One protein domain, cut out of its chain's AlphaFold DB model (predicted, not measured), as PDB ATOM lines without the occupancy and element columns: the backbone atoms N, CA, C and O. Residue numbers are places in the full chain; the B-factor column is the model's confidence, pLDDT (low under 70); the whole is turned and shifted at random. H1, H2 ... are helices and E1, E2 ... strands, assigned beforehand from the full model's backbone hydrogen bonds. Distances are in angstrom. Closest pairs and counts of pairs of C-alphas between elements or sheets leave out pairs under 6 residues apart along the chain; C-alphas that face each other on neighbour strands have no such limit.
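AT A GLANCE: This is residues 113 to 313 of the 319 residues of the protein "SET domain-containing protein" of Lepeophtheirus salmonis (UniProt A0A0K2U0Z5). Six helices, H3 to H8, fold back and forth in one series, each packed on the next; at one end of the length sits a loop-rich head with H1, H2 and E1. H3, H4 and H5 make a triangle, from which H6, H7 and H8 follow in turn. The printed part has 201 residues, in the order H1, H2, E1, H3 to H8, and is mostly helix. It is only just compact, close to loose, with a radius of gyration of the C-alphas of 19.4 A, and spans 57 by 34 by 33 A.

IN THESE COORDINATES: H1, residues 113 to 123, begins at C-alpha (59.902, -17.577, 12.060). H2 is residues 130 to 133 and E1 153 to 156. H3 is 176 to 194, 27.0 A; H4 199 to 209; H5 218 to 231, 20.1 A; H6 237 to 257, 31.2 A; H7 263 to 285, 33.3 A. H8, 291 to 312, 31.1 A, ends at C-alpha (33.023, -14.967, 22.728).

HOW THE PARTS SIT: H3 to H7 form a bundle, up and down, each running against the one before. The hub, H5, touches H3 at a shallow tilt of 9 degrees, closest C-alphas Thr 187 and Leu 219, 7.6 A. H6 and H7 form a hairpin, closest C-alphas Leu 240 and Ala 275, 5.5 A. H8 touches H7, closest C-alphas Gly 266 and Ala 308, 4.1 A. H1 is close to H3 but not clearly touching, at 7.4 A between C-alphas 113 and 180. E1 pairs with no named strand; its residues 155 to 156 pair antiparallel with 166 to 167. Every O i to N i+4 pair is within hydrogen-bond range in H1, H3, H4, H5, H7 and H8, and 15 of 17 in H6; H2 is too short for one.

THE WHOLE: The farthest C-alphas, Phe 124 and Gly 287, are 61.0 A apart. The links H2 to E1 and E1 to H3 are long. The printed part has no cut, and no printed residue is under 70 in pLDDT.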
ATOM      1  N   LEU A 113      59.354 -17.822  13.396       96.62
ATOM      2  CA  LEU A 113      59.902 -17.577  12.060       96.62
ATOM      3  C   LEU A 113      58.786 -17.228  11.069       96.62
ATOM      4  O   LEU A 113      58.857 -16.223  10.362       96.62
ATOM      5  N   LYS A 114      57.682 -17.983  11.104       95.62
ATOM      6  CA  LYS A 114      56.503 -17.726  10.268       95.62
ATOM      7  C   LYS A 114      55.833 -16.390  10.584       95.62
ATOM      8  O   LYS A 114      55.429 -15.679   9.664       95.62
ATOM      9  N   ARG A 115      55.694 -16.049  11.868       95.56
ATOM     10  CA  ARG A 115      55.090 -14.790  12.319       95.56
ATOM     11  C   ARG A 115      55.909 -13.591  11.859       95.56
ATOM     12  O   ARG A 115      55.369 -12.705  11.204       95.56
ATOM     13  N   ARG A 116      57.209 -13.588  12.149       95.81
ATOM     14  CA  ARG A 116      58.122 -12.500  11.780       95.81
ATOM     15  C   ARG A 116      58.247 -12.345  10.267       95.81
ATOM     16  O   ARG A 116      58.109 -11.233   9.770       95.81
ATOM     17  N   SER A 117      58.399 -13.453   9.535       95.50
ATOM     18  CA  SER A 117      58.406 -13.448   8.067       95.50
ATOM     19  C   SER A 117      57.136 -12.804   7.504       95.50
ATOM     20  O   SER A 117      57.224 -11.888   6.694       95.50
ATOM     21  N   LYS A 118      55.946 -13.183   7.989       95.62
ATOM     22  CA  LYS A 118      54.683 -12.578   7.533       95.62
ATOM     23  C   LYS A 118      54.582 -11.084   7.817       95.62
ATOM     24  O   LYS A 118      54.091 -10.349   6.961       95.62
ATOM     25  N   LEU A 119      55.008 -10.648   9.003       96.06
ATOM     26  CA  LEU A 119      55.004  -9.231   9.365       96.06
ATOM     27  C   LEU A 119      55.917  -8.433   8.435       96.06
ATOM     28  O   LEU A 119      55.470  -7.455   7.839       96.06
ATOM     29  N   ARG A 120      57.137  -8.927   8.204       94.62
ATOM     30  CA  ARG A 120      58.102  -8.315   7.290       94.62
ATOM     31  C   ARG A 120      57.608  -8.297   5.843       94.62
ATOM     32  O   ARG A 120      57.680  -7.262   5.197       94.62
ATOM     33  N   CYS A 121      57.053  -9.399   5.340       91.44
ATOM     34  CA  CYS A 121      56.592  -9.489   3.950       91.44
ATOM     35  C   CYS A 121      55.374  -8.607   3.650       91.44
ATOM     36  O   CYS A 121      55.249  -8.107   2.536       91.44
ATOM     37  N   LYS A 122      54.440  -8.446   4.598       91.56
ATOM     38  CA  LYS A 122      53.197  -7.696   4.347       91.56
ATOM     39  C   LYS A 122      53.237  -6.251   4.849       91.56
ATOM     40  O   LYS A 122      52.675  -5.380   4.188       91.56
ATOM     41  N   TRP A 123      53.869  -6.007   5.995       94.81
ATOM     42  CA  TRP A 123      53.893  -4.704   6.666       94.81
ATOM     43  C   TRP A 123      55.300  -4.106   6.798       94.81
ATOM     44  O   TRP A 123      55.431  -3.032   7.371       94.81
ATOM     45  N   PHE A 124      56.335  -4.763   6.261       93.69
ATOM     46  CA  PHE A 124      57.688  -4.206   6.123       93.69
ATOM     47  C   PHE A 124      58.349  -3.772   7.441       93.69
ATOM     48  O   PHE A 124      59.189  -2.877   7.450       93.69
ATOM     49  N   PHE A 125      58.020  -4.437   8.551       95.12
ATOM     50  CA  PHE A 125      58.674  -4.208   9.841       95.12
ATOM     51  C   PHE A 125      59.051  -5.513  10.548       95.12
ATOM     52  O   PHE A 125      58.427  -6.561  10.351       95.12
ATOM     53  N   ASP A 126      60.052  -5.419  11.421       95.81
ATOM     54  CA  ASP A 126      60.426  -6.454  12.379       95.81
ATOM     55  C   ASP A 126      59.786  -6.152  13.737       95.81
ATOM     56  O   ASP A 126      59.996  -5.095  14.327       95.81
ATOM     57  N   CYS A 127      58.964  -7.075  14.238       96.94
ATOM     58  CA  CYS A 127      58.288  -6.888  15.520       96.94
ATOM     59  C   CYS A 127      59.273  -7.022  16.689       96.94
ATOM     60  O   CYS A 127      59.963  -8.038  16.801       96.94
ATOM     61  N   ILE A 128      59.253  -6.038  17.587       96.81
ATOM     62  CA  ILE A 128      60.100  -5.953  18.787       96.81
ATOM     63  C   ILE A 128      59.286  -5.947  20.091       96.81
ATOM     64  O   ILE A 128      59.759  -5.460  21.108       96.81
ATOM     65  N   CYS A 129      58.049  -6.458  20.078       96.06
ATOM     66  CA  CYS A 129      57.279  -6.629  21.316       96.06
ATOM     67  C   CYS A 129      57.968  -7.623  22.271       96.06
ATOM     68  O   CYS A 129      58.776  -8.445  21.828       96.06
ATOM     69  N   ASP A 130      57.581  -7.621  23.547       94.88
ATOM     70  CA  ASP A 130      58.181  -8.457  24.601       94.88
ATOM     71  C   ASP A 130      58.291  -9.939  24.211       94.88
ATOM     72  O   ASP A 130      59.324 -10.577  24.407       94.88
ATOM     73  N   ARG A 131      57.263 -10.484  23.548       95.25
ATOM     74  CA  ARG A 131      57.286 -11.867  23.051       95.25
ATOM     75  C   ARG A 131      58.337 -12.108  21.967       95.25
ATOM     76  O   ARG A 131      58.885 -13.205  21.881       95.25
ATOM     77  N   CYS A 132      58.574 -11.140  21.085       96.12
ATOM     78  CA  CYS A 132      59.608 -11.263  20.060       96.12
ATOM     79  C   CYS A 132      61.014 -11.070  20.635       96.12
ATOM     80  O   CYS A 132      61.932 -11.692  20.107       96.12
ATOM     81  N   LEU A 133      61.164 -10.266  21.691       96.62
ATOM     82  CA  LEU A 133      62.437 -10.025  22.378       96.62
ATOM     83  C   LEU A 133      62.898 -11.217  23.222       96.62
ATOM     84  O   LEU A 133      64.095 -11.435  23.365       96.62
ATOM     85  N   ASP A 134      61.971 -12.005  23.757       96.94
ATOM     86  CA  ASP A 134      62.292 -13.177  24.567       96.94
ATOM     87  C   ASP A 134      62.395 -14.442  23.704       96.94
ATOM     88  O   ASP A 134      61.432 -14.821  23.035       96.94
ATOM     89  N   ALA A 135      63.534 -15.140  23.748       97.19
ATOM     90  CA  ALA A 135      63.761 -16.401  23.038       97.19
ATOM     91  C   ALA A 135      62.752 -17.503  23.415       97.19
ATOM     92  O   ALA A 135      62.339 -18.272  22.541       97.19
ATOM     93  N   THR A 136      62.290 -17.527  24.668       96.44
ATOM     94  CA  THR A 136      61.286 -18.476  25.185       96.44
ATOM     95  C   THR A 136      59.840 -18.066  24.890       96.44
ATOM     96  O   THR A 136      58.913 -18.821  25.188       96.44
ATOM     97  N   GLU A 137      59.630 -16.892  24.284       95.06
ATOM     98  CA  GLU A 137      58.314 -16.298  24.025       95.06
ATOM     99  C   GLU A 137      57.480 -16.118  25.307       95.06
ATOM    100  O   GLU A 137      56.325 -16.543  25.357       95.06
ATOM    101  N   LEU A 138      58.054 -15.495  26.340       93.56
ATOM    102  CA  LEU A 138      57.461 -15.286  27.669       93.56
ATOM    103  C   LEU A 138      57.241 -16.600  28.431       93.56
ATOM    104  O   LEU A 138      56.201 -16.819  29.053       93.56
ATOM    105  N   GLY A 139      58.198 -17.528  28.318       93.38
ATOM    106  CA  GLY A 139      58.116 -18.870  28.910       93.38
ATOM    107  C   GLY A 139      57.009 -19.752  28.318       93.38
ATOM    108  O   GLY A 139      56.603 -20.752  28.923       93.38
ATOM    109  N   SER A 140      56.469 -19.379  27.155       93.38
ATOM    110  CA  SER A 140      55.420 -20.145  26.473       93.38
ATOM    111  C   SER A 140      55.985 -21.272  25.610       93.38
ATOM    112  O   SER A 140      55.277 -22.251  25.378       93.38
ATOM    113  N   HIS A 141      57.244 -21.170  25.167       95.75
ATOM    114  CA  HIS A 141      57.953 -22.183  24.375       95.75
ATOM    115  C   HIS A 141      57.227 -22.597  23.082       95.75
ATOM    116  O   HIS A 141      57.381 -23.710  22.579       95.75
ATOM    117  N   LEU A 142      56.432 -21.689  22.512       94.25
ATOM    118  CA  LEU A 142      55.599 -21.964  21.336       94.25
ATOM    119  C   LEU A 142      56.376 -22.303  20.078       94.25
ATOM    120  O   LEU A 142      55.837 -22.984  19.212       94.25
ATOM    121  N   SER A 143      57.606 -21.819  19.974       96.25
ATOM    122  CA  SER A 143      58.505 -22.093  18.850       96.25
ATOM    123  C   SER A 143      59.744 -22.870  19.292       96.25
ATOM    124  O   SER A 143      60.758 -22.858  18.599       96.25
ATOM    125  N   SER A 144      59.702 -23.483  20.478       97.19
ATOM    126  CA  SER A 144      60.820 -24.248  21.023       97.19
ATOM    127  C   SER A 144      60.825 -25.677  20.488       97.19
ATOM    128  O   SER A 144      59.848 -26.421  20.629       97.19
ATOM    129  N   HIS A 145      61.962 -26.061  19.921       98.38
ATOM    130  CA  HIS A 145      62.260 -27.433  19.516       98.38
ATOM    131  C   HIS A 145      63.054 -28.127  20.624       98.38
ATOM    132  O   HIS A 145      63.610 -27.472  21.505       98.38
ATOM    133  N   LEU A 146      63.103 -29.451  20.586       98.50
ATOM    134  CA  LEU A 146      63.927 -30.277  21.457       98.50
ATOM    135  C   LEU A 146      65.145 -30.762  20.674       98.50
ATOM    136  O   LEU A 146      65.057 -31.125  19.498       98.50
ATOM    137  N   CYS A 147      66.298 -30.735  21.326       97.81
ATOM    138  CA  CYS A 147      67.545 -31.200  20.756       97.81
ATOM    139  C   CYS A 147      67.508 -32.721  20.583       97.81
ATOM    140  O   CYS A 147      67.310 -33.455  21.545       97.81
ATOM    141  N   GLU A 148      67.784 -33.202  19.373       95.31
ATOM    142  CA  GLU A 148      67.790 -34.640  19.059       95.31
ATOM    143  C   GLU A 148      68.923 -35.410  19.755       95.31
ATOM    144  O   GLU A 148      68.852 -36.631  19.859       95.31
ATOM    145  N   PHE A 149      69.952 -34.710  20.245       95.44
ATOM    146  CA  PHE A 149      71.120 -35.322  20.882       95.44
ATOM    147  C   PHE A 149      71.027 -35.359  22.411       95.44
ATOM    148  O   PHE A 149      71.438 -36.344  23.016       95.44
ATOM    149  N   CYS A 150      70.505 -34.301  23.044       96.06
ATOM    150  CA  CYS A 150      70.449 -34.195  24.511       96.06
ATOM    151  C   CYS A 150      69.035 -34.046  25.093       96.06
ATOM    152  O   CYS A 150      68.885 -34.052  26.310       96.06
ATOM    153  N   GLY A 151      67.998 -33.886  24.265       95.94
ATOM    154  CA  GLY A 151      66.616 -33.672  24.712       95.94
ATOM    155  C   GLY A 151      66.329 -32.283  25.297       95.94
ATOM    156  O   GLY A 151      65.175 -31.968  25.576       95.94
ATOM    157  N   GLU A 152      67.345 -31.431  25.467       97.25
ATOM    158  CA  GLU A 152      67.172 -30.068  25.974       97.25
ATOM    159  C   GLU A 152      66.519 -29.135  24.947       97.25
ATOM    160  O   GLU A 152      66.507 -29.396  23.744       97.25
ATOM    161  N   ILE A 153      66.009 -28.000  25.421       98.19
ATOM    162  CA  ILE A 153      65.321 -27.022  24.581       98.19
ATOM    163  C   ILE A 153      66.314 -26.291  23.665       98.19
ATOM    164  O   ILE A 153      67.325 -25.760  24.118       98.19
ATOM    165  N   LEU A 154      65.972 -26.215  22.380       98.12
ATOM    166  CA  LEU A 154      66.612 -25.373  21.373       98.12
ATOM    167  C   LEU A 154      65.908 -24.010  21.309       98.12
ATOM    168  O   LEU A 154      64.704 -23.931  21.039       98.12
ATOM    169  N   LEU A 155      66.668 -22.936  21.527       98.06
ATOM    170  CA  LEU A 155      66.201 -21.547  21.470       98.06
ATOM    171  C   LEU A 155      67.044 -20.738  20.477       98.06
ATOM    172  O   LEU A 155      68.230 -21.031  20.344       98.06
ATOM    173  N   PRO A 156      66.485 -19.718  19.801       97.81
ATOM    174  CA  PRO A 156      67.279 -18.860  18.924       97.81
ATOM    175  C   PRO A 156      68.384 -18.162  19.726       97.81
ATOM    176  O   PRO A 156      68.114 -17.607  20.793       97.81
ATOM    177  N   SER A 157      69.609 -18.161  19.200       97.44
ATOM    178  CA  SER A 157      70.756 -17.489  19.818       97.44
ATOM    179  C   SER A 157      70.566 -15.974  19.870       97.44
ATOM    180  O   SER A 157      71.053 -15.327  20.791       97.44
ATOM    181  N   ASP A 158      69.841 -15.421  18.894       97.25
ATOM    182  CA  ASP A 158      69.327 -14.056  18.924       97.25
ATOM    183  C   ASP A 158      67.860 -14.049  18.447       97.25
ATOM    184  O   ASP A 158      67.585 -14.265  17.263       97.25
ATOM    185  N   PRO A 159      66.889 -13.786  19.337       96.19
ATOM    186  CA  PRO A 159      65.469 -13.837  19.004       96.19
ATOM    187  C   PRO A 159      65.007 -12.743  18.023       96.19
ATOM    188  O   PRO A 159      63.893 -12.850  17.478       96.19
ATOM    189  N   LEU A 160      65.833 -11.710  17.794       95.38
ATOM    190  CA  LEU A 160      65.596 -10.630  16.841       95.38
ATOM    191  C   LEU A 160      66.162 -10.883  15.444       95.38
ATOM    192  O   LEU A 160      65.692 -10.252  14.496       95.38
ATOM    193  N   ILE A 161      67.089 -11.827  15.295       95.38
ATOM    194  CA  ILE A 161      67.696 -12.168  14.007       95.38
ATOM    195  C   ILE A 161      67.019 -13.420  13.443       95.38
ATOM    196  O   ILE A 161      67.076 -14.498  14.031       95.38
ATOM    197  N   MET A 162      66.380 -13.274  12.278       91.94
ATOM    198  CA  MET A 162      65.654 -14.356  11.593       91.94
ATOM    199  C   MET A 162      66.535 -15.558  11.238       91.94
ATOM    200  O   MET A 162      66.078 -16.694  11.339       91.94
ATOM    201  N   ASP A 163      67.784 -15.295  10.861       94.88
ATOM    202  CA  ASP A 163      68.742 -16.313  10.420       94.88
ATOM    203  C   ASP A 163      69.650 -16.791  11.563       94.88
ATOM    204  O   ASP A 163      70.682 -17.417  11.332       94.88
ATOM    205  N   SER A 164      69.288 -16.480  12.812       96.56
ATOM    206  CA  SER A 164      70.019 -16.975  13.973       96.56
ATOM    207  C   SER A 164      69.889 -18.491  14.101       96.56
ATOM    208  O   SER A 164      68.847 -19.091  13.818       96.56
ATOM    209  N   ASN A 165      70.968 -19.116  14.568       97.94
ATOM    210  CA  ASN A 165      70.945 -20.526  14.917       97.94
ATOM    211  C   ASN A 165      70.139 -20.737  16.197       97.94
ATOM    212  O   ASN A 165      70.149 -19.915  17.109       97.94
ATOM    213  N   TYR A 166      69.491 -21.886  16.286       98.25
ATOM    214  CA  TYR A 166      68.844 -22.376  17.486       98.25
ATOM    215  C   TYR A 166      69.830 -23.252  18.244       98.25
ATOM    216  O   TYR A 166      70.347 -24.209  17.677       98.25
ATOM    217  N   VAL A 167      70.097 -22.928  19.505       98.38
ATOM    218  CA  VAL A 167      71.154 -23.540  20.315       98.38
ATOM    219  C   VAL A 167      70.557 -24.063  21.618       98.38
ATOM    220  O   VAL A 167      69.663 -23.438  22.193       98.38
ATOM    221  N   CYS A 168      71.013 -25.234  22.066       97.88
ATOM    222  CA  CYS A 168      70.644 -25.794  23.366       97.88
ATOM    223  C   CYS A 168      71.748 -25.538  24.410       97.88
ATOM    224  O   CYS A 168      72.879 -25.225  24.030       97.88
ATOM    225  N   PRO A 169      71.473 -25.698  25.719       97.19
ATOM    226  CA  PRO A 169      72.477 -25.505  26.771       97.19
ATOM    227  C   PRO A 169      73.734 -26.375  26.604       97.19
ATOM    228  O   PRO A 169      74.835 -25.926  26.911       97.19
ATOM    229  N   SER A 170      73.586 -27.580  26.049       96.62
ATOM    230  CA  SER A 170      74.701 -28.480  25.714       96.62
ATOM    231  C   SER A 170      75.533 -28.057  24.485       96.62
ATOM    232  O   SER A 170      76.488 -28.744  24.133       96.62
ATOM    233  N   GLY A 171      75.188 -26.959  23.803       96.62
ATOM    234  CA  GLY A 171      75.961 -26.402  22.683       96.62
ATOM    235  C   GLY A 171      75.655 -26.990  21.300       96.62
ATOM    236  O   GLY A 171      76.254 -26.559  20.317       96.62
ATOM    237  N   HIS A 172      74.714 -27.932  21.184       97.56
ATOM    238  CA  HIS A 172      74.219 -28.372  19.877       97.56
ATOM    239  C   HIS A 172      73.403 -27.261  19.215       97.56
ATOM    240  O   HIS A 172      72.673 -26.533  19.894       97.56
ATOM    241  N   SER A 173      73.479 -27.169  17.889       97.75
ATOM    242  CA  SER A 173      72.807 -26.121  17.125       97.75
ATOM    243  C   SER A 173      72.060 -26.649  15.904       97.75
ATOM    244  O   SER A 173      72.504 -27.610  15.281       97.75
ATOM    245  N   LYS A 174      70.980 -25.961  15.528       98.00
ATOM    246  CA  LYS A 174      70.288 -26.090  14.238       98.00
ATOM    247  C   LYS A 174      70.130 -24.715  13.597       98.00
ATOM    248  O   LYS A 174      69.893 -23.738  14.301       98.00
ATOM    249  N   SER A 175      70.235 -24.630  12.282       98.31
ATOM    250  CA  SER A 175      69.945 -23.401  11.537       98.31
ATOM    251  C   SER A 175      68.444 -23.085  11.518       98.31
ATOM    252  O   SER A 175      67.598 -23.970  11.686       98.31
ATOM    253  N   SER A 176      68.089 -21.821  11.278       97.50
ATOM    254  CA  SER A 176      66.688 -21.412  11.094       97.50
ATOM    255  C   SER A 176      66.020 -22.116   9.900       97.50
ATOM    256  O   SER A 176      64.823 -22.403   9.948       97.50
ATOM    257  N   GLU A 177      66.786 -22.453   8.856       98.00
ATOM    258  CA  GLU A 177      66.316 -23.206   7.688       98.00
ATOM    259  C   GLU A 177      65.934 -24.647   8.054       98.00
ATOM    260  O   GLU A 177      64.858 -25.115   7.675       98.00
ATOM    261  N   GLU A 178      66.756 -25.335   8.852       98.19
ATOM    262  CA  GLU A 178      66.440 -26.680   9.352       98.19
ATOM    263  C   GLU A 178      65.175 -26.678  10.218       98.19
ATOM    264  O   GLU A 178      64.320 -27.555  10.070       98.19
ATOM    265  N   ILE A 179      65.022 -25.666  11.082       98.12
ATOM    266  CA  ILE A 179      63.823 -25.470  11.906       98.12
ATOM    267  C   ILE A 179      62.583 -25.273  11.022       98.12
ATOM    268  O   ILE A 179      61.577 -25.966  11.202       98.12
ATOM    269  N   LEU A 180      62.652 -24.378  10.029       97.44
ATOM    270  CA  LEU A 180      61.552 -24.124   9.091       97.44
ATOM    271  C   LEU A 180      61.183 -25.360   8.273       97.44
ATOM    272  O   LEU A 180      59.998 -25.657   8.107       97.44
ATOM    273  N   SER A 181      62.182 -26.082   7.770       98.19
ATOM    274  CA  SER A 181      61.994 -27.311   6.998       98.19
ATOM    275  C   SER A 181      61.300 -28.388   7.837       98.19
ATOM    276  O   SER A 181      60.327 -29.008   7.391       98.19
ATOM    277  N   PHE A 182      61.711 -28.546   9.098       98.31
ATOM    278  CA  PHE A 182      61.064 -29.461  10.033       98.31
ATOM    279  C   PHE A 182      59.605 -29.068  10.312       98.31
ATOM    280  O   PHE A 182      58.702 -29.895  10.173       98.31
ATOM    281  N   GLU A 183      59.338 -27.802  10.647       98.06
ATOM    282  CA  GLU A 183      57.973 -27.308  10.884       98.06
ATOM    283  C   GLU A 183      57.076 -27.455   9.645       98.06
ATOM    284  O   GLU A 183      55.879 -27.760   9.756       98.06
ATOM    285  N   HIS A 184      57.646 -27.266   8.452       97.75
ATOM    286  CA  HIS A 184      56.954 -27.481   7.188       97.75
ATOM    287  C   HIS A 184      56.573 -28.951   7.002       97.75
ATOM    288  O   HIS A 184      55.404 -29.236   6.728       97.75
ATOM    289  N   LYS A 185      57.507 -29.881   7.236       97.81
ATOM    290  CA  LYS A 185      57.253 -31.328   7.197       97.81
ATOM    291  C   LYS A 185      56.116 -31.728   8.136       97.81
ATOM    292  O   LYS A 185      55.173 -32.380   7.697       97.81
ATOM    293  N   VAL A 186      56.159 -31.294   9.398       97.25
ATOM    294  CA  VAL A 186      55.092 -31.571  10.378       97.25
ATOM    295  C   VAL A 186      53.746 -31.046   9.869       97.25
ATOM    296  O   VAL A 186      52.736 -31.742   9.924       97.25
ATOM    297  N   THR A 187      53.727 -29.827   9.319       95.69
ATOM    298  CA  THR A 187      52.505 -29.223   8.767       95.69
ATOM    299  C   THR A 187      51.943 -30.021   7.583       95.69
ATOM    300  O   THR A 187      50.722 -30.109   7.443       95.69
ATOM    301  N   LEU A 188      52.797 -30.581   6.719       95.25
ATOM    302  CA  LEU A 188      52.369 -31.438   5.609       95.25
ATOM    303  C   LEU A 188      51.774 -32.755   6.120       95.25
ATOM    304  O   LEU A 188      50.645 -33.073   5.755       95.25
ATOM    305  N   GLU A 189      52.458 -33.446   7.037       95.00
ATOM    306  CA  GLU A 189      51.949 -34.693   7.625       95.00
ATOM    307  C   GLU A 189      50.611 -34.471   8.358       95.00
ATOM    308  O   GLU A 189      49.689 -35.282   8.249       95.00
ATOM    309  N   MET A 190      50.451 -33.340   9.058       93.25
ATOM    310  CA  MET A 190      49.164 -32.952   9.645       93.25
ATOM    311  C   MET A 190      48.070 -32.842   8.578       93.25
ATOM    312  O   MET A 190      46.997 -33.417   8.744       93.25
ATOM    313  N   LYS A 191      48.332 -32.129   7.476       91.50
ATOM    314  CA  LYS A 191      47.359 -31.940   6.386       91.50
ATOM    315  C   LYS A 191      46.962 -33.248   5.715       91.50
ATOM    316  O   LYS A 191      45.791 -33.426   5.398       91.50
ATOM    317  N   GLU A 192      47.909 -34.156   5.518       89.88
ATOM    318  CA  GLU A 192      47.634 -35.479   4.956       89.88
ATOM    319  C   GLU A 192      46.684 -36.279   5.856       89.88
ATOM    320  O   GLU A 192      45.738 -36.896   5.365       89.88
ATOM    321  N   ASN A 193      46.863 -36.213   7.179       85.69
ATOM    322  CA  ASN A 193      46.018 -36.939   8.130       85.69
ATOM    323  C   ASN A 193      44.651 -36.279   8.385       85.69
ATOM    324  O   ASN A 193      43.720 -36.984   8.770       85.69
ATOM    325  N   ILE A 194      44.474 -34.983   8.086       82.31
ATOM    326  CA  ILE A 194      43.149 -34.323   8.142       82.31
ATOM    327  C   ILE A 194      42.129 -35.056   7.261       82.31
ATOM    328  O   ILE A 194      40.958 -35.126   7.615       82.31
ATOM    329  N   THR A 195      42.558 -35.643   6.141       75.25
ATOM    330  CA  THR A 195      41.651 -36.393   5.252       75.25
ATOM    331  C   THR A 195      41.095 -37.670   5.884       75.25
ATOM    332  O   THR A 195      39.999 -38.090   5.525       75.25
ATOM    333  N   LYS A 196      41.824 -38.270   6.832       73.62
ATOM    334  CA  LYS A 196      41.398 -39.481   7.543       73.62
ATOM    335  C   LYS A 196      40.467 -39.155   8.708       73.62
ATOM    336  O   LYS A 196      39.537 -39.909   8.967       73.62
ATOM    337  N   ASN A 197      40.713 -38.019   9.369       80.38
ATOM    338  CA  ASN A 197      39.911 -37.489  10.474       80.38
ATOM    339  C   ASN A 197      39.640 -38.514  11.600       80.38
ATOM    340  O   ASN A 197      38.564 -38.519  12.194       80.38
ATOM    341  N   ASP A 198      40.610 -39.389  11.887       86.19
ATOM    342  CA  ASP A 198      40.525 -40.406  12.940       86.19
ATOM    343  C   ASP A 198      41.479 -40.097  14.109       86.19
ATOM    344  O   ASP A 198      42.579 -39.570  13.919       86.19
ATOM    345  N   LEU A 199      41.055 -40.419  15.337       90.75
ATOM    346  CA  LEU A 199      41.809 -40.119  16.562       90.75
ATOM    347  C   LEU A 199      43.192 -40.784  16.581       90.75
ATOM    348  O   LEU A 199      44.171 -40.162  16.998       90.75
ATOM    349  N   GLU A 200      43.283 -42.036  16.132       91.81
ATOM    350  CA  GLU A 200      44.501 -42.840  16.225       91.81
ATOM    351  C   GLU A 200      45.643 -42.211  15.416       91.81
ATOM    352  O   GLU A 200      46.765 -42.075  15.914       91.81
ATOM    353  N   SER A 201      45.355 -41.760  14.194       92.19
ATOM    354  CA  SER A 201      46.318 -41.075  13.331       92.19
ATOM    355  C   SER A 201      46.870 -39.800  13.977       92.19
ATOM    356  O   SER A 201      48.081 -39.563  13.946       92.19
ATOM    357  N   PHE A 202      46.022 -38.987  14.613       93.56
ATOM    358  CA  PHE A 202      46.472 -37.746  15.247       93.56
ATOM    359  C   PHE A 202      47.246 -37.978  16.548       93.56
ATOM    360  O   PHE A 202      48.237 -37.285  16.783       93.56
ATOM    361  N   TYR A 203      46.878 -38.981  17.349       95.12
ATOM    362  CA  TYR A 203      47.682 -39.380  18.508       95.12
ATOM    363  C   TYR A 203      49.045 -39.946  18.101       95.12
ATOM    364  O   TYR A 203      50.047 -39.643  18.749       95.12
ATOM    365  N   LYS A 204      49.125 -40.697  16.994       94.81
ATOM    366  CA  LYS A 204      50.411 -41.138  16.428       94.81
ATOM    367  C   LYS A 204      51.302 -39.952  16.065       94.81
ATOM    368  O   LYS A 204      52.481 -39.972  16.407       94.81
ATOM    369  N   LEU A 205      50.757 -38.911  15.428       95.75
ATOM    370  CA  LEU A 205      51.515 -37.687  15.134       95.75
ATOM    371  C   LEU A 205      51.946 -36.955  16.409       95.75
ATOM    372  O   LEU A 205      53.101 -36.548  16.514       95.75
ATOM    373  N   LEU A 206      51.044 -36.814  17.384       96.06
ATOM    374  CA  LEU A 206      51.340 -36.155  18.655       96.06
ATOM    375  C   LEU A 206      52.488 -36.864  19.393       96.06
ATOM    376  O   LEU A 206      53.450 -36.218  19.798       96.06
ATOM    377  N   ASN A 207      52.435 -38.193  19.490       96.38
ATOM    378  CA  ASN A 207      53.481 -38.999  20.124       96.38
ATOM    379  C   ASN A 207      54.788 -39.002  19.327       96.38
ATOM    380  O   ASN A 207      55.865 -39.002  19.909       96.38
ATOM    381  N   LYS A 208      54.711 -38.995  17.992       96.56
ATOM    382  CA  LYS A 208      55.893 -38.924  17.128       96.56
ATOM    383  C   LYS A 208      56.675 -37.632  17.362       96.56
ATOM    384  O   LYS A 208      57.898 -37.674  17.433       96.56
ATOM    385  N   TYR A 209      55.988 -36.496  17.462       97.69
ATOM    386  CA  TYR A 209      56.645 -35.190  17.530       97.69
ATOM    387  C   TYR A 209      56.895 -34.668  18.944       97.69
ATOM    388  O   TYR A 209      57.630 -33.691  19.088       97.69
ATOM    389  N   SER A 210      56.382 -35.321  19.989       96.62
ATOM    390  CA  SER A 210      56.709 -34.976  21.380       96.62
ATOM    391  C   SER A 210      58.193 -35.165  21.722       96.62
ATOM    392  O   SER A 210      58.680 -34.542  22.658       96.62
ATOM    393  N   ALA A 211      58.928 -35.966  20.942       95.31
ATOM    394  CA  ALA A 211      60.378 -36.121  21.062       95.31
ATOM    395  C   ALA A 211      61.179 -34.953  20.447       95.31
ATOM    396  O   ALA A 211      62.355 -34.787  20.758       95.31
ATOM    397  N   ASN A 212      60.564 -34.151  19.571       97.50
ATOM    398  CA  ASN A 212      61.240 -33.088  18.816       97.50
ATOM    399  C   ASN A 212      60.703 -31.688  19.121       97.50
ATOM    400  O   ASN A 212      61.374 -30.702  18.835       97.50
ATOM    401  N   LEU A 213      59.487 -31.576  19.651       98.06
ATOM    402  CA  LEU A 213      58.803 -30.312  19.884       98.06
ATOM    403  C   LEU A 213      58.405 -30.202  21.348       98.06
ATOM    404  O   LEU A 213      57.905 -31.158  21.941       98.06
ATOM    405  N   HIS A 214      58.567 -29.009  21.918       96.81
ATOM    406  CA  HIS A 214      58.094 -28.743  23.270       96.81
ATOM    407  C   HIS A 214      56.576 -29.004  23.384       96.81
ATOM    408  O   HIS A 214      55.824 -28.797  22.429       96.81
ATOM    409  N   ALA A 215      56.085 -29.414  24.558       94.69
ATOM    410  CA  ALA A 215      54.679 -29.799  24.752       94.69
ATOM    411  C   ALA A 215      53.667 -28.680  24.417       94.69
ATOM    412  O   ALA A 215      52.525 -28.957  24.036       94.69
ATOM    413  N   THR A 216      54.094 -27.421  24.547       94.38
ATOM    414  CA  THR A 216      53.335 -26.209  24.193       94.38
ATOM    415  C   THR A 216      53.741 -25.611  22.846       94.38
ATOM    416  O   THR A 216      53.285 -24.521  22.512       94.38
ATOM    417  N   HIS A 217      54.566 -26.295  22.050       97.19
ATOM    418  CA  HIS A 217      54.897 -25.855  20.698       97.19
ATOM    419  C   HIS A 217      53.619 -25.667  19.871       97.19
ATOM    420  O   HIS A 217      52.675 -26.453  19.982       97.19
ATOM    421  N   TYR A 218      53.566 -24.657  19.003       96.19
ATOM    422  CA  TYR A 218      52.322 -24.286  18.332       96.19
ATOM    423  C   TYR A 218      51.731 -25.416  17.475       96.19
ATOM    424  O   TYR A 218      50.515 -25.573  17.418       96.19
ATOM    425  N   LEU A 219      52.572 -26.242  16.844       97.25
ATOM    426  CA  LEU A 219      52.124 -27.427  16.097       97.25
ATOM    427  C   LEU A 219      51.518 -28.494  17.017       97.25
ATOM    428  O   LEU A 219      50.515 -29.103  16.655       97.25
ATOM    429  N   MET A 220      52.064 -28.660  18.226       97.12
ATOM    430  CA  MET A 220      51.508 -29.558  19.241       97.12
ATOM    431  C   MET A 220      50.155 -29.040  19.726       97.12
ATOM    432  O   MET A 220      49.200 -29.805  19.809       97.12
ATOM    433  N   ILE A 221      50.027 -27.730  19.953       96.00
ATOM    434  CA  ILE A 221      48.743 -27.095  20.285       96.00
ATOM    435  C   ILE A 221      47.720 -27.308  19.162       96.00
ATOM    436  O   ILE A 221      46.575 -27.656  19.439       96.00
ATOM    437  N   LEU A 222      48.104 -27.123  17.895       95.25
ATOM    438  CA  LEU A 222      47.204 -27.328  16.756       95.25
ATOM    439  C   LEU A 222      46.758 -28.793  16.619       95.25
ATOM    440  O   LEU A 222      45.579 -29.034  16.365       95.25
ATOM    441  N   LEU A 223      47.662 -29.757  16.833       96.00
ATOM    442  CA  LEU A 223      47.329 -31.185  16.892       96.00
ATOM    443  C   LEU A 223      46.314 -31.470  18.005       96.00
ATOM    444  O   LEU A 223      45.252 -32.028  17.735       96.00
ATOM    445  N   LYS A 224      46.594 -31.024  19.236       96.75
ATOM    446  CA  LYS A 224      45.703 -31.204  20.396       96.75
ATOM    447  C   LYS A 224      44.330 -30.580  20.155       96.75
ATOM    448  O   LYS A 224      43.317 -31.227  20.393       96.75
ATOM    449  N   ARG A 225      44.278 -29.364  19.597       95.00
ATOM    450  CA  ARG A 225      43.022 -28.705  19.195       95.00
ATOM    451  C   ARG A 225      42.225 -29.548  18.208       95.00
ATOM    452  O   ARG A 225      41.014 -29.654  18.357       95.00
ATOM    453  N   HIS A 226      42.881 -30.141  17.216       94.62
ATOM    454  CA  HIS A 226      42.188 -30.990  16.256       94.62
ATOM    455  C   HIS A 226      41.667 -32.282  16.905       94.62
ATOM    456  O   HIS A 226      40.510 -32.636  16.702       94.62
ATOM    457  N   ILE A 227      42.448 -32.921  17.779       95.94
ATOM    458  CA  ILE A 227      42.003 -34.096  18.548       95.94
ATOM    459  C   ILE A 227      40.771 -33.759  19.409       95.94
ATOM    460  O   ILE A 227      39.785 -34.492  19.370       95.94
ATOM    461  N   ILE A 228      40.771 -32.612  20.105       96.25
ATOM    462  CA  ILE A 228      39.605 -32.116  20.865       96.25
ATOM    463  C   ILE A 228      38.361 -32.027  19.968       96.25
ATOM    464  O   ILE A 228      37.265 -32.390  20.403       96.25
ATOM    465  N   THR A 229      38.513 -31.560  18.722       93.38
ATOM    466  CA  THR A 229      37.388 -31.475  17.777       93.38
ATOM    467  C   THR A 229      36.906 -32.839  17.291       93.38
ATOM    468  O   THR A 229      35.699 -33.007  17.141       93.38
ATOM    469  N   ILE A 230      37.799 -33.819  17.103       93.44
ATOM    470  CA  ILE A 230      37.422 -35.181  16.687       93.44
ATOM    471  C   ILE A 230      36.632 -35.887  17.793       93.44
ATOM    472  O   ILE A 230      35.633 -36.537  17.495       93.44
ATOM    473  N   TYR A 231      37.010 -35.707  19.068       94.06
ATOM    474  CA  TYR A 231      36.220 -36.233  20.189       94.06
ATOM    475  C   TYR A 231      34.764 -35.752  20.173       94.06
ATOM    476  O   TYR A 231      33.883 -36.446  20.681       94.06
ATOM    477  N   GLY A 232      34.510 -34.569  19.598       90.06
ATOM    478  CA  GLY A 232      33.173 -34.068  19.308       90.06
ATOM    479  C   GLY A 232      32.228 -34.205  20.498       90.06
ATOM    480  O   GLY A 232      32.513 -33.714  21.595       90.06
ATOM    481  N   GLU A 233      31.126 -34.917  20.276       89.88
ATOM    482  CA  GLU A 233      30.062 -35.110  21.257       89.88
ATOM    483  C   GLU A 233      30.155 -36.418  22.062       89.88
ATOM    484  O   GLU A 233      29.157 -36.768  22.693       89.88
ATOM    485  N   SER A 234      31.317 -37.095  22.096       91.56
ATOM    486  CA  SER A 234      31.508 -38.361  22.831       91.56
ATOM    487  C   SER A 234      30.931 -38.320  24.255       91.56
ATOM    488  O   SER A 234      30.916 -37.279  24.926       91.56
ATOM    489  N   THR A 235      30.411 -39.466  24.688       93.00
ATOM    490  CA  THR A 235      29.805 -39.690  26.007       93.00
ATOM    491  C   THR A 235      30.575 -40.704  26.845       93.00
ATOM    492  O   THR A 235      30.222 -40.908  28.005       93.00
ATOM    493  N   GLU A 236      31.610 -41.326  26.279       96.19
ATOM    494  CA  GLU A 236      32.425 -42.322  26.967       96.19
ATOM    495  C   GLU A 236      33.333 -41.656  28.000       96.19
ATOM    496  O   GLU A 236      33.926 -40.608  27.743       96.19
ATOM    497  N   GLN A 237      33.452 -42.263  29.185       96.19
ATOM    498  CA  GLN A 237      34.196 -41.665  30.297       96.19
ATOM    499  C   GLN A 237      35.657 -41.373  29.925       96.19
ATOM    500  O   GLN A 237      36.130 -40.262  30.146       96.19
ATOM    501  N   GLU A 238      36.342 -42.351  29.327       96.44
ATOM    502  CA  GLU A 238      37.760 -42.252  28.963       96.44
ATOM    503  C   GLU A 238      38.010 -41.159  27.910       96.44
ATOM    504  O   GLU A 238      38.980 -40.406  27.996       96.44
ATOM    505  N   ASP A 239      37.112 -41.030  26.931       96.56
ATOM    506  CA  ASP A 239      37.186 -39.984  25.910       96.56
ATOM    507  C   ASP A 239      36.992 -38.594  26.515       96.56
ATOM    508  O   ASP A 239      37.692 -37.646  26.156       96.56
ATOM    509  N   LEU A 240      36.035 -38.463  27.438       97.88
ATOM    510  CA  LEU A 240      35.753 -37.208  28.123       97.88
ATOM    511  C   LEU A 240      36.934 -36.766  28.991       97.88
ATOM    512  O   LEU A 240      37.292 -35.592  28.949       97.88
ATOM    513  N   GLU A 241      37.552 -37.690  29.730       97.44
ATOM    514  CA  GLU A 241      38.758 -37.437  30.530       97.44
ATOM    515  C   GLU A 241      39.913 -36.954  29.641       97.44
ATOM    516  O   GLU A 241      40.426 -35.854  29.840       97.44
ATOM    517  N   LYS A 242      40.228 -37.680  28.560       97.31
ATOM    518  CA  LYS A 242      41.276 -37.271  27.605       97.31
ATOM    519  C   LYS A 242      40.984 -35.924  26.947       97.31
ATOM    520  O   LYS A 242      41.894 -35.121  26.736       97.31
ATOM    521  N   LYS A 243      39.723 -35.656  26.596       97.88
ATOM    522  CA  LYS A 243      39.314 -34.371  26.015       97.88
ATOM    523  C   LYS A 243      39.523 -33.223  27.006       97.88
ATOM    524  O   LYS A 243      39.945 -32.148  26.577       97.88
ATOM    525  N   ILE A 244      39.239 -33.437  28.292       97.69
ATOM    526  CA  ILE A 244      39.474 -32.460  29.364       97.69
ATOM    527  C   ILE A 244      40.970 -32.170  29.494       97.69
ATOM    528  O   ILE A 244      41.349 -31.006  29.364       97.69
ATOM    529  N   ASP A 245      41.805 -33.204  29.620       97.31
ATOM    530  CA  ASP A 245      43.263 -33.059  29.752       97.31
ATOM    531  C   ASP A 245      43.851 -32.249  28.586       97.31
ATOM    532  O   ASP A 245      44.588 -31.277  28.769       97.31
ATOM    533  N   LEU A 246      43.444 -32.577  27.354       97.56
ATOM    534  CA  LEU A 246      43.869 -31.843  26.164       97.56
ATOM    535  C   LEU A 246      43.422 -30.377  26.186       97.56
ATOM    536  O   LEU A 246      44.188 -29.500  25.774       97.56
ATOM    537  N   CYS A 247      42.192 -30.091  26.622       97.62
ATOM    538  CA  CYS A 247      41.704 -28.716  26.725       97.62
ATOM    539  C   CYS A 247      42.530 -27.912  27.734       97.62
ATOM    540  O   CYS A 247      42.896 -26.773  27.444       97.62
ATOM    541  N   GLU A 248      42.853 -28.497  28.885       95.81
ATOM    542  CA  GLU A 248      43.656 -27.856  29.926       95.81
ATOM    543  C   GLU A 248      45.093 -27.588  29.457       95.81
ATOM    544  O   GLU A 248      45.601 -26.474  29.617       95.81
ATOM    545  N   GLU A 249      45.723 -28.549  28.777       94.62
ATOM    546  CA  GLU A 249      47.044 -28.360  28.173       94.62
ATOM    547  C   GLU A 249      47.049 -27.248  27.114       94.62
ATOM    548  O   GLU A 249      47.956 -26.407  27.081       94.62
ATOM    549  N   VAL A 250      46.032 -27.222  26.243       95.25
ATOM    550  CA  VAL A 250      45.880 -26.175  25.226       95.25
ATOM    551  C   VAL A 250      45.665 -24.817  25.890       95.25
ATOM    552  O   VAL A 250      46.315 -23.853  25.483       95.25
ATOM    553  N   LEU A 251      44.818 -24.727  26.921       93.56
ATOM    554  CA  LEU A 251      44.589 -23.494  27.678       93.56
ATOM    555  C   LEU A 251      45.888 -22.986  28.306       93.56
ATOM    556  O   LEU A 251      46.231 -21.819  28.123       93.56
ATOM    557  N   ASN A 252      46.664 -23.852  28.955       89.06
ATOM    558  CA  ASN A 252      47.961 -23.477  29.521       89.06
ATOM    559  C   ASN A 252      48.924 -22.910  28.457       89.06
ATOM    560  O   ASN A 252      49.665 -21.965  28.728       89.06
ATOM    561  N   GLY A 253      48.890 -23.439  27.230       86.69
ATOM    562  CA  GLY A 253      49.675 -22.921  26.108       86.69
ATOM    563  C   GLY A 253      49.183 -21.565  25.590       86.69
ATOM    564  O   GLY A 253      49.956 -20.609  25.516       86.69
ATOM    565  N   ILE A 254      47.899 -21.456  25.229       87.88
ATOM    566  CA  ILE A 254      47.361 -20.249  24.575       87.88
ATOM    567  C   ILE A 254      47.299 -19.042  25.510       87.88
ATOM    568  O   ILE A 254      47.553 -17.921  25.078       87.88
ATOM    569  N   CYS A 255      47.041 -19.260  26.799       84.81
ATOM    570  CA  CYS A 255      46.843 -18.170  27.751       84.81
ATOM    571  C   CYS A 255      48.147 -17.456  28.126       84.81
ATOM    572  O   CYS A 255      48.105 -16.320  28.591       84.81
ATOM    573  N   LYS A 256      49.300 -18.101  27.899       81.94
ATOM    574  CA  LYS A 256      50.620 -17.480  28.065       81.94
ATOM    575  C   LYS A 256      50.969 -16.508  26.940       81.94
ATOM    576  O   LYS A 256      51.728 -15.577  27.172       81.94
ATOM    577  N   MET A 257      50.444 -16.720  25.731       81.25
ATOM    578  CA  MET A 257      50.796 -15.893  24.567       81.25
ATOM    579  C   MET A 257      49.735 -14.883  24.165       81.25
ATOM    580  O   MET A 257      50.097 -13.813  23.685       81.25
ATOM    581  N   ASP A 258      48.455 -15.200  24.348       83.31
ATOM    582  CA  ASP A 258      47.383 -14.235  24.152       83.31
ATOM    583  C   ASP A 258      46.521 -14.181  25.409       83.31
ATOM    584  O   ASP A 258      45.706 -15.069  25.681       83.31
ATOM    585  N   SER A 259      46.786 -13.170  26.231       83.69
ATOM    586  CA  SER A 259      46.173 -13.025  27.544       83.69
ATOM    587  C   SER A 259      44.784 -12.387  27.458       83.69
ATOM    588  O   SER A 259      44.394 -11.776  26.458       83.69
ATOM    589  N   GLY A 260      44.018 -12.545  28.537       89.44
ATOM    590  CA  GLY A 260      42.689 -11.956  28.663       89.44
ATOM    591  C   GLY A 260      41.613 -12.652  27.827       89.44
ATOM    592  O   GLY A 260      41.712 -13.837  27.503       89.44
ATOM    593  N   TYR A 261      40.559 -11.901  27.517       90.88
ATOM    594  CA  TYR A 261      39.377 -12.398  26.816       90.88
ATOM    595  C   TYR A 261      39.612 -12.444  25.305       90.88
ATOM    596  O   TYR A 261      39.534 -11.420  24.636       90.88
ATOM    597  N   ASN A 262      39.901 -13.625  24.759       88.56
ATOM    598  CA  ASN A 262      40.073 -13.818  23.319       88.56
ATOM    599  C   ASN A 262      39.292 -15.029  22.807       88.56
ATOM    600  O   ASN A 262      38.992 -15.973  23.543       88.56
ATOM    601  N   ARG A 263      38.988 -15.012  21.507       88.19
ATOM    602  CA  ARG A 263      38.136 -16.021  20.872       88.19
ATOM    603  C   ARG A 263      38.678 -17.445  21.003       88.19
ATOM    604  O   ARG A 263      37.897 -18.354  21.269       88.19
ATOM    605  N   ASP A 264      39.983 -17.650  20.812       89.19
ATOM    606  CA  ASP A 264      40.592 -18.986  20.893       89.19
ATOM    607  C   ASP A 264      40.444 -19.569  22.310       89.19
ATOM    608  O   ASP A 264      40.038 -20.723  22.454       89.19
ATOM    609  N   ARG A 265      40.679 -18.760  23.353       92.56
ATOM    610  CA  ARG A 265      40.430 -19.134  24.754       92.56
ATOM    611  C   ARG A 265      38.966 -19.494  24.986       92.56
ATOM    612  O   ARG A 265      38.684 -20.555  25.539       92.56
ATOM    613  N   GLY A 266      38.045 -18.653  24.514       93.25
ATOM    614  CA  GLY A 266      36.607 -18.893  24.639       93.25
ATOM    615  C   GLY A 266      36.164 -20.215  24.015       93.25
ATOM    616  O   GLY A 266      35.446 -20.985  24.648       93.25
ATOM    617  N   MET A 267      36.647 -20.526  22.809       92.69
ATOM    618  CA  MET A 267      36.327 -21.784  22.127       92.69
ATOM    619  C   MET A 267      36.829 -23.015  22.892       92.69
ATOM    620  O   MET A 267      36.099 -23.993  23.026       92.69
ATOM    621  N   VAL A 268      38.063 -22.986  23.408       95.31
ATOM    622  CA  VAL A 268      38.613 -24.130  24.155       95.31
ATOM    623  C   VAL A 268      37.911 -24.297  25.505       95.31
ATOM    624  O   VAL A 268      37.607 -25.423  25.891       95.31
ATOM    625  N   LEU A 269      37.571 -23.197  26.188       95.88
ATOM    626  CA  LEU A 269      36.773 -23.250  27.416       95.88
ATOM    627  C   LEU A 269      35.378 -23.843  27.181       95.88
ATOM    628  O   LEU A 269      34.898 -24.579  28.040       95.88
ATOM    629  N   GLN A 270      34.736 -23.580  26.035       95.00
ATOM    630  CA  GLN A 270      33.467 -24.232  25.691       95.00
ATOM    631  C   GLN A 270      33.629 -25.751  25.587       95.00
ATOM    632  O   GLN A 270      32.906 -26.482  26.263       95.00
ATOM    633  N   TYR A 271      34.625 -26.230  24.830       96.44
ATOM    634  CA  TYR A 271      34.894 -27.668  24.722       96.44
ATOM    635  C   TYR A 271      35.190 -28.319  26.077       96.44
ATOM    636  O   TYR A 271      34.707 -29.424  26.333       96.44
ATOM    637  N   LEU A 272      35.943 -27.626  26.938       97.12
ATOM    638  CA  LEU A 272      36.235 -28.066  28.299       97.12
ATOM    639  C   LEU A 272      34.952 -28.194  29.128       97.12
ATOM    640  O   LEU A 272      34.706 -29.242  29.720       97.12
ATOM    641  N   CYS A 273      34.115 -27.154  29.143       96.38
ATOM    642  CA  CYS A 273      32.871 -27.141  29.912       96.38
ATOM    643  C   CYS A 273      31.902 -28.230  29.448       96.38
ATOM    644  O   CYS A 273      31.298 -28.918  30.274       96.38
ATOM    645  N   ASP A 274      31.766 -28.420  28.136       95.44
ATOM    646  CA  ASP A 274      30.886 -29.443  27.575       95.44
ATOM    647  C   ASP A 274      31.339 -30.853  27.975       95.44
ATOM    648  O   ASP A 274      30.512 -31.679  28.376       95.44
ATOM    649  N   ALA A 275      32.650 -31.114  27.942       97.19
ATOM    650  CA  ALA A 275      33.223 -32.384  28.379       97.19
ATOM    651  C   ALA A 275      33.044 -32.604  29.893       97.19
ATOM    652  O   ALA A 275      32.514 -33.635  30.310       97.19
ATOM    653  N   GLN A 276      33.390 -31.607  30.716       96.88
ATOM    654  CA  GLN A 276      33.237 -31.655  32.175       96.88
ATOM    655  C   GLN A 276      31.782 -31.902  32.582       96.88
ATOM    656  O   GLN A 276      31.501 -32.756  33.423       96.88
ATOM    657  N   LYS A 277      30.827 -31.208  31.957       95.81
ATOM    658  CA  LYS A 277      29.393 -31.382  32.223       95.81
ATOM    659  C   LYS A 277      28.924 -32.812  31.952       95.81
ATOM    660  O   LYS A 277      28.156 -33.354  32.750       95.81
ATOM    661  N   LYS A 278      29.348 -33.415  30.837       96.44
ATOM    662  CA  LYS A 278      29.002 -34.804  30.494       96.44
ATOM    663  C   LYS A 278      29.639 -35.789  31.469       96.44
ATOM    664  O   LYS A 278      28.923 -36.624  32.020       96.44
ATOM    665  N   LEU A 279      30.933 -35.630  31.749       97.06
ATOM    666  CA  LEU A 279      31.675 -36.508  32.654       97.06
ATOM    667  C   LEU A 279      31.087 -36.478  34.065       97.06
ATOM    668  O   LEU A 279      30.804 -37.521  34.643       97.06
ATOM    669  N   ASN A 280      30.819 -35.288  34.600       96.50
ATOM    670  CA  ASN A 280      30.270 -35.140  35.946       96.50
ATOM    671  C   ASN A 280      28.883 -35.786  36.074       96.50
ATOM    672  O   ASN A 280      28.591 -36.421  37.085       96.50
ATOM    673  N   ARG A 281      28.027 -35.671  35.048       95.81
ATOM    674  CA  ARG A 281      26.717 -36.349  35.027       95.81
ATOM    675  C   ARG A 281      26.864 -37.867  34.997       95.81
ATOM    676  O   ARG A 281      26.150 -38.550  35.727       95.81
ATOM    677  N   LEU A 282      27.791 -38.377  34.185       96.44
ATOM    678  CA  LEU A 282      28.083 -39.805  34.100       96.44
ATOM    679  C   LEU A 282      28.574 -40.343  35.449       96.44
ATOM    680  O   LEU A 282      27.987 -41.282  35.982       96.44
ATOM    681  N   LEU A 283      29.582 -39.706  36.048       96.81
ATOM    682  CA  LEU A 283      30.139 -40.112  37.339       96.81
ATOM    683  C   LEU A 283      29.091 -40.093  38.462       96.81
ATOM    684  O   LEU A 283      29.050 -41.031  39.257       96.81
ATOM    685  N   MET A 284      28.217 -39.078  38.493       96.81
ATOM    686  CA  MET A 284      27.097 -39.018  39.438       96.81
ATOM    687  C   MET A 284      26.120 -40.183  39.224       96.81
ATOM    688  O   MET A 284      25.751 -40.862  40.175       96.81
ATOM    689  N   SER A 285      25.733 -40.459  37.972       96.00
ATOM    690  CA  SER A 285      24.808 -41.560  37.659       96.00
ATOM    691  C   SER A 285      25.365 -42.942  38.017       96.00
ATOM    692  O   SER A 285      24.606 -43.843  38.360       96.00
ATOM    693  N   LEU A 286      26.693 -43.092  37.985       96.25
ATOM    694  CA  LEU A 286      27.405 -44.306  38.379       96.25
ATOM    695  C   LEU A 286      27.693 -44.375  39.889       96.25
ATOM    696  O   LEU A 286      28.311 -45.340  40.335       96.25
ATOM    697  N   GLY A 287      27.313 -43.356  40.670       96.06
ATOM    698  CA  GLY A 287      27.600 -43.279  42.105       96.06
ATOM    699  C   GLY A 287      29.094 -43.175  42.438       96.06
ATOM    700  O   GLY A 287      29.504 -43.568  43.527       96.06
ATOM    701  N   ARG A 288      29.923 -42.688  41.503       96.69
ATOM    702  CA  ARG A 288      31.386 -42.578  41.674       96.69
ATOM    703  C   ARG A 288      31.840 -41.285  42.351       96.69
ATOM    704  O   ARG A 288      32.998 -41.195  42.738       96.69
ATOM    705  N   ILE A 289      30.952 -40.303  42.463       97.00
ATOM    706  CA  ILE A 289      31.181 -39.018  43.136       97.00
ATOM    707  C   ILE A 289      29.980 -38.699  44.029       97.00
ATOM    708  O   ILE A 289      28.864 -39.136  43.735       97.00
ATOM    709  N   SER A 290      30.197 -37.944  45.109       97.38
ATOM    710  CA  SER A 290      29.111 -37.514  46.002       97.38
ATOM    711  C   SER A 290      28.323 -36.328  45.432       97.38
ATOM    712  O   SER A 290      28.745 -35.677  44.471       97.38
ATOM    713  N   GLU A 291      27.175 -36.009  46.038       96.00
ATOM    714  CA  GLU A 291      26.391 -34.824  45.670       96.00
ATOM    715  C   GLU A 291      27.156 -33.520  45.936       96.00
ATOM    716  O   GLU A 291      27.099 -32.591  45.127       96.00
ATOM    717  N   GLU A 292      27.918 -33.461  47.028       96.94
ATOM    718  CA  GLU A 292      28.791 -32.333  47.352       96.94
ATOM    719  C   GLU A 292      29.903 -32.169  46.314       96.94
ATOM    720  O   GLU A 292      30.136 -31.060  45.826       96.94
ATOM    721  N   GLU A 293      30.557 -33.268  45.926       97.06
ATOM    722  CA  GLU A 293      31.609 -33.233  44.911       97.06
ATOM    723  C   GLU A 293      31.056 -32.794  43.551       97.06
ATOM    724  O   GLU A 293      31.637 -31.934  42.886       97.06
ATOM    725  N   PHE A 294      29.900 -33.322  43.148       96.31
ATOM    726  CA  PHE A 294      29.241 -32.906  41.914       96.31
ATOM    727  C   PHE A 294      28.907 -31.411  41.917       96.31
ATOM    728  O   PHE A 294      29.178 -30.733  40.925       96.31
ATOM    729  N   LYS A 295      28.374 -30.873  43.026       95.69
ATOM    730  CA  LYS A 295      28.102 -29.431  43.170       95.69
ATOM    731  C   LYS A 295      29.375 -28.604  42.991       95.69
ATOM    732  O   LYS A 295      29.385 -27.698  42.160       95.69
ATOM    733  N   SER A 296      30.462 -28.972  43.671       96.69
ATOM    734  CA  SER A 296      31.751 -28.275  43.556       96.69
ATOM    735  C   SER A 296      32.303 -28.294  42.122       96.69
ATOM    736  O   SER A 296      32.708 -27.263  41.582       96.69
ATOM    737  N   ARG A 297      32.245 -29.446  41.441       96.00
ATOM    738  CA  ARG A 297      32.685 -29.564  40.040       96.00
ATOM    739  C   ARG A 297      31.815 -28.739  39.081       96.00
ATOM    740  O   ARG A 297      32.327 -28.167  38.117       96.00
ATOM    741  N   VAL A 298      30.507 -28.649  39.335       93.69
ATOM    742  CA  VAL A 298      29.585 -27.810  38.550       93.69
ATOM    743  C   VAL A 298      29.887 -26.322  38.736       93.69
ATOM    744  O   VAL A 298      29.850 -25.587  37.753       93.69
ATOM    745  N   GLU A 299      30.240 -25.869  39.939       95.31
ATOM    746  CA  GLU A 299      30.641 -24.474  40.183       95.31
ATOM    747  C   GLU A 299      31.873 -24.077  39.357       95.31
ATOM    748  O   GLU A 299      31.876 -23.022  38.714       95.31
ATOM    749  N   VAL A 300      32.887 -24.948  39.296       94.69
ATOM    750  CA  VAL A 300      34.075 -24.741  38.447       94.69
ATOM    751  C   VAL A 300      33.683 -24.665  36.969       94.69
ATOM    752  O   VAL A 300      34.086 -23.733  36.269       94.69
ATOM    753  N   CYS A 301      32.844 -25.593  36.501       94.75
ATOM    754  CA  CYS A 301      32.350 -25.595  35.125       94.75
ATOM    755  C   CYS A 301      31.573 -24.309  34.792       94.75
ATOM    756  O   CYS A 301      31.757 -23.741  33.717       94.75
ATOM    757  N   MET A 302      30.743 -23.807  35.711       94.25
ATOM    758  CA  MET A 302      29.988 -22.563  35.528       94.25
ATOM    759  C   MET A 302      30.900 -21.337  35.448       94.25
ATOM    760  O   MET A 302      30.656 -20.446  34.634       94.25
ATOM    761  N   LYS A 303      31.974 -21.293  36.247       95.25
ATOM    762  CA  LYS A 303      32.981 -20.228  36.162       95.25
ATOM    763  C   LYS A 303      33.651 -20.214  34.786       95.25
ATOM    764  O   LYS A 303      33.682 -19.166  34.142       95.25
ATOM    765  N   ASN A 304      34.117 -21.374  34.322       94.56
ATOM    766  CA  ASN A 304      34.741 -21.519  33.006       94.56
ATOM    767  C   ASN A 304      33.767 -21.164  31.873       94.56
ATOM    768  O   ASN A 304      34.152 -20.492  30.919       94.56
ATOM    769  N   PHE A 305      32.493 -21.545  31.997       94.25
ATOM    770  CA  PHE A 305      31.456 -21.237  31.013       94.25
ATOM    771  C   PHE A 305      31.162 -19.735  30.922       94.25
ATOM    772  O   PHE A 305      31.062 -19.183  29.826       94.25
ATOM    773  N   ASN A 306      31.060 -19.047  32.061       93.56
ATOM    774  CA  ASN A 306      30.874 -17.595  32.089       93.56
ATOM    775  C   ASN A 306      32.053 -16.869  31.437       93.56
ATOM    776  O   ASN A 306      31.859 -15.939  30.658       93.56
ATOM    777  N   GLU A 307      33.272 -17.328  31.710       92.75
ATOM    778  CA  GLU A 307      34.467 -16.772  31.091       92.75
ATOM    779  C   GLU A 307      34.524 -17.049  29.581       92.75
ATOM    780  O   GLU A 307      34.872 -16.159  28.803       92.75
ATOM    781  N   ALA A 308      34.116 -18.247  29.153       93.31
ATOM    782  CA  ALA A 308      33.986 -18.587  27.742       93.31
ATOM    783  C   ALA A 308      33.013 -17.640  27.030       93.31
ATOM    784  O   ALA A 308      33.310 -17.148  25.942       93.31
ATOM    785  N   ASN A 309      31.881 -17.327  27.665       91.50
ATOM    786  CA  ASN A 309      30.921 -16.369  27.131       91.50
ATOM    787  C   ASN A 309      31.515 -14.962  27.042       91.50
ATOM    788  O   ASN A 309      31.381 -14.342  25.998       91.50
ATOM    789  N   GLU A 310      32.213 -14.462  28.064       90.50
ATOM    790  CA  GLU A 310      32.876 -13.149  27.975       90.50
ATOM    791  C   GLU A 310      33.960 -13.114  26.879       90.50
ATOM    792  O   GLU A 310      34.099 -12.106  26.194       90.50
ATOM    793  N   CYS A 311      34.668 -14.224  26.632       89.88
ATOM    794  CA  CYS A 311      35.620 -14.342  25.519       89.88
ATOM    795  C   CYS A 311      34.956 -14.301  24.130       89.88
ATOM    796  O   CYS A 311      35.576 -13.864  23.161       89.88
ATOM    797  N   LEU A 312      33.731 -14.820  24.006       84.88
ATOM    798  CA  LEU A 312      33.023 -14.967  22.728       84.88
ATOM    799  C   LEU A 312      32.026 -13.835  22.460       84.88
ATOM    800  O   LEU A 312      31.657 -13.588  21.310       84.88
ATOM    801  N   LEU A 313      31.585 -13.141  23.508       74.19
ATOM    802  CA  LEU A 313      30.676 -12.011  23.429       74.19
ATOM    803  C   LEU A 313      31.452 -10.738  23.109       74.19
ATOM    804  O   LEU A 313      31.924 -10.029  23.994       74.19
TER     805      LEU A 313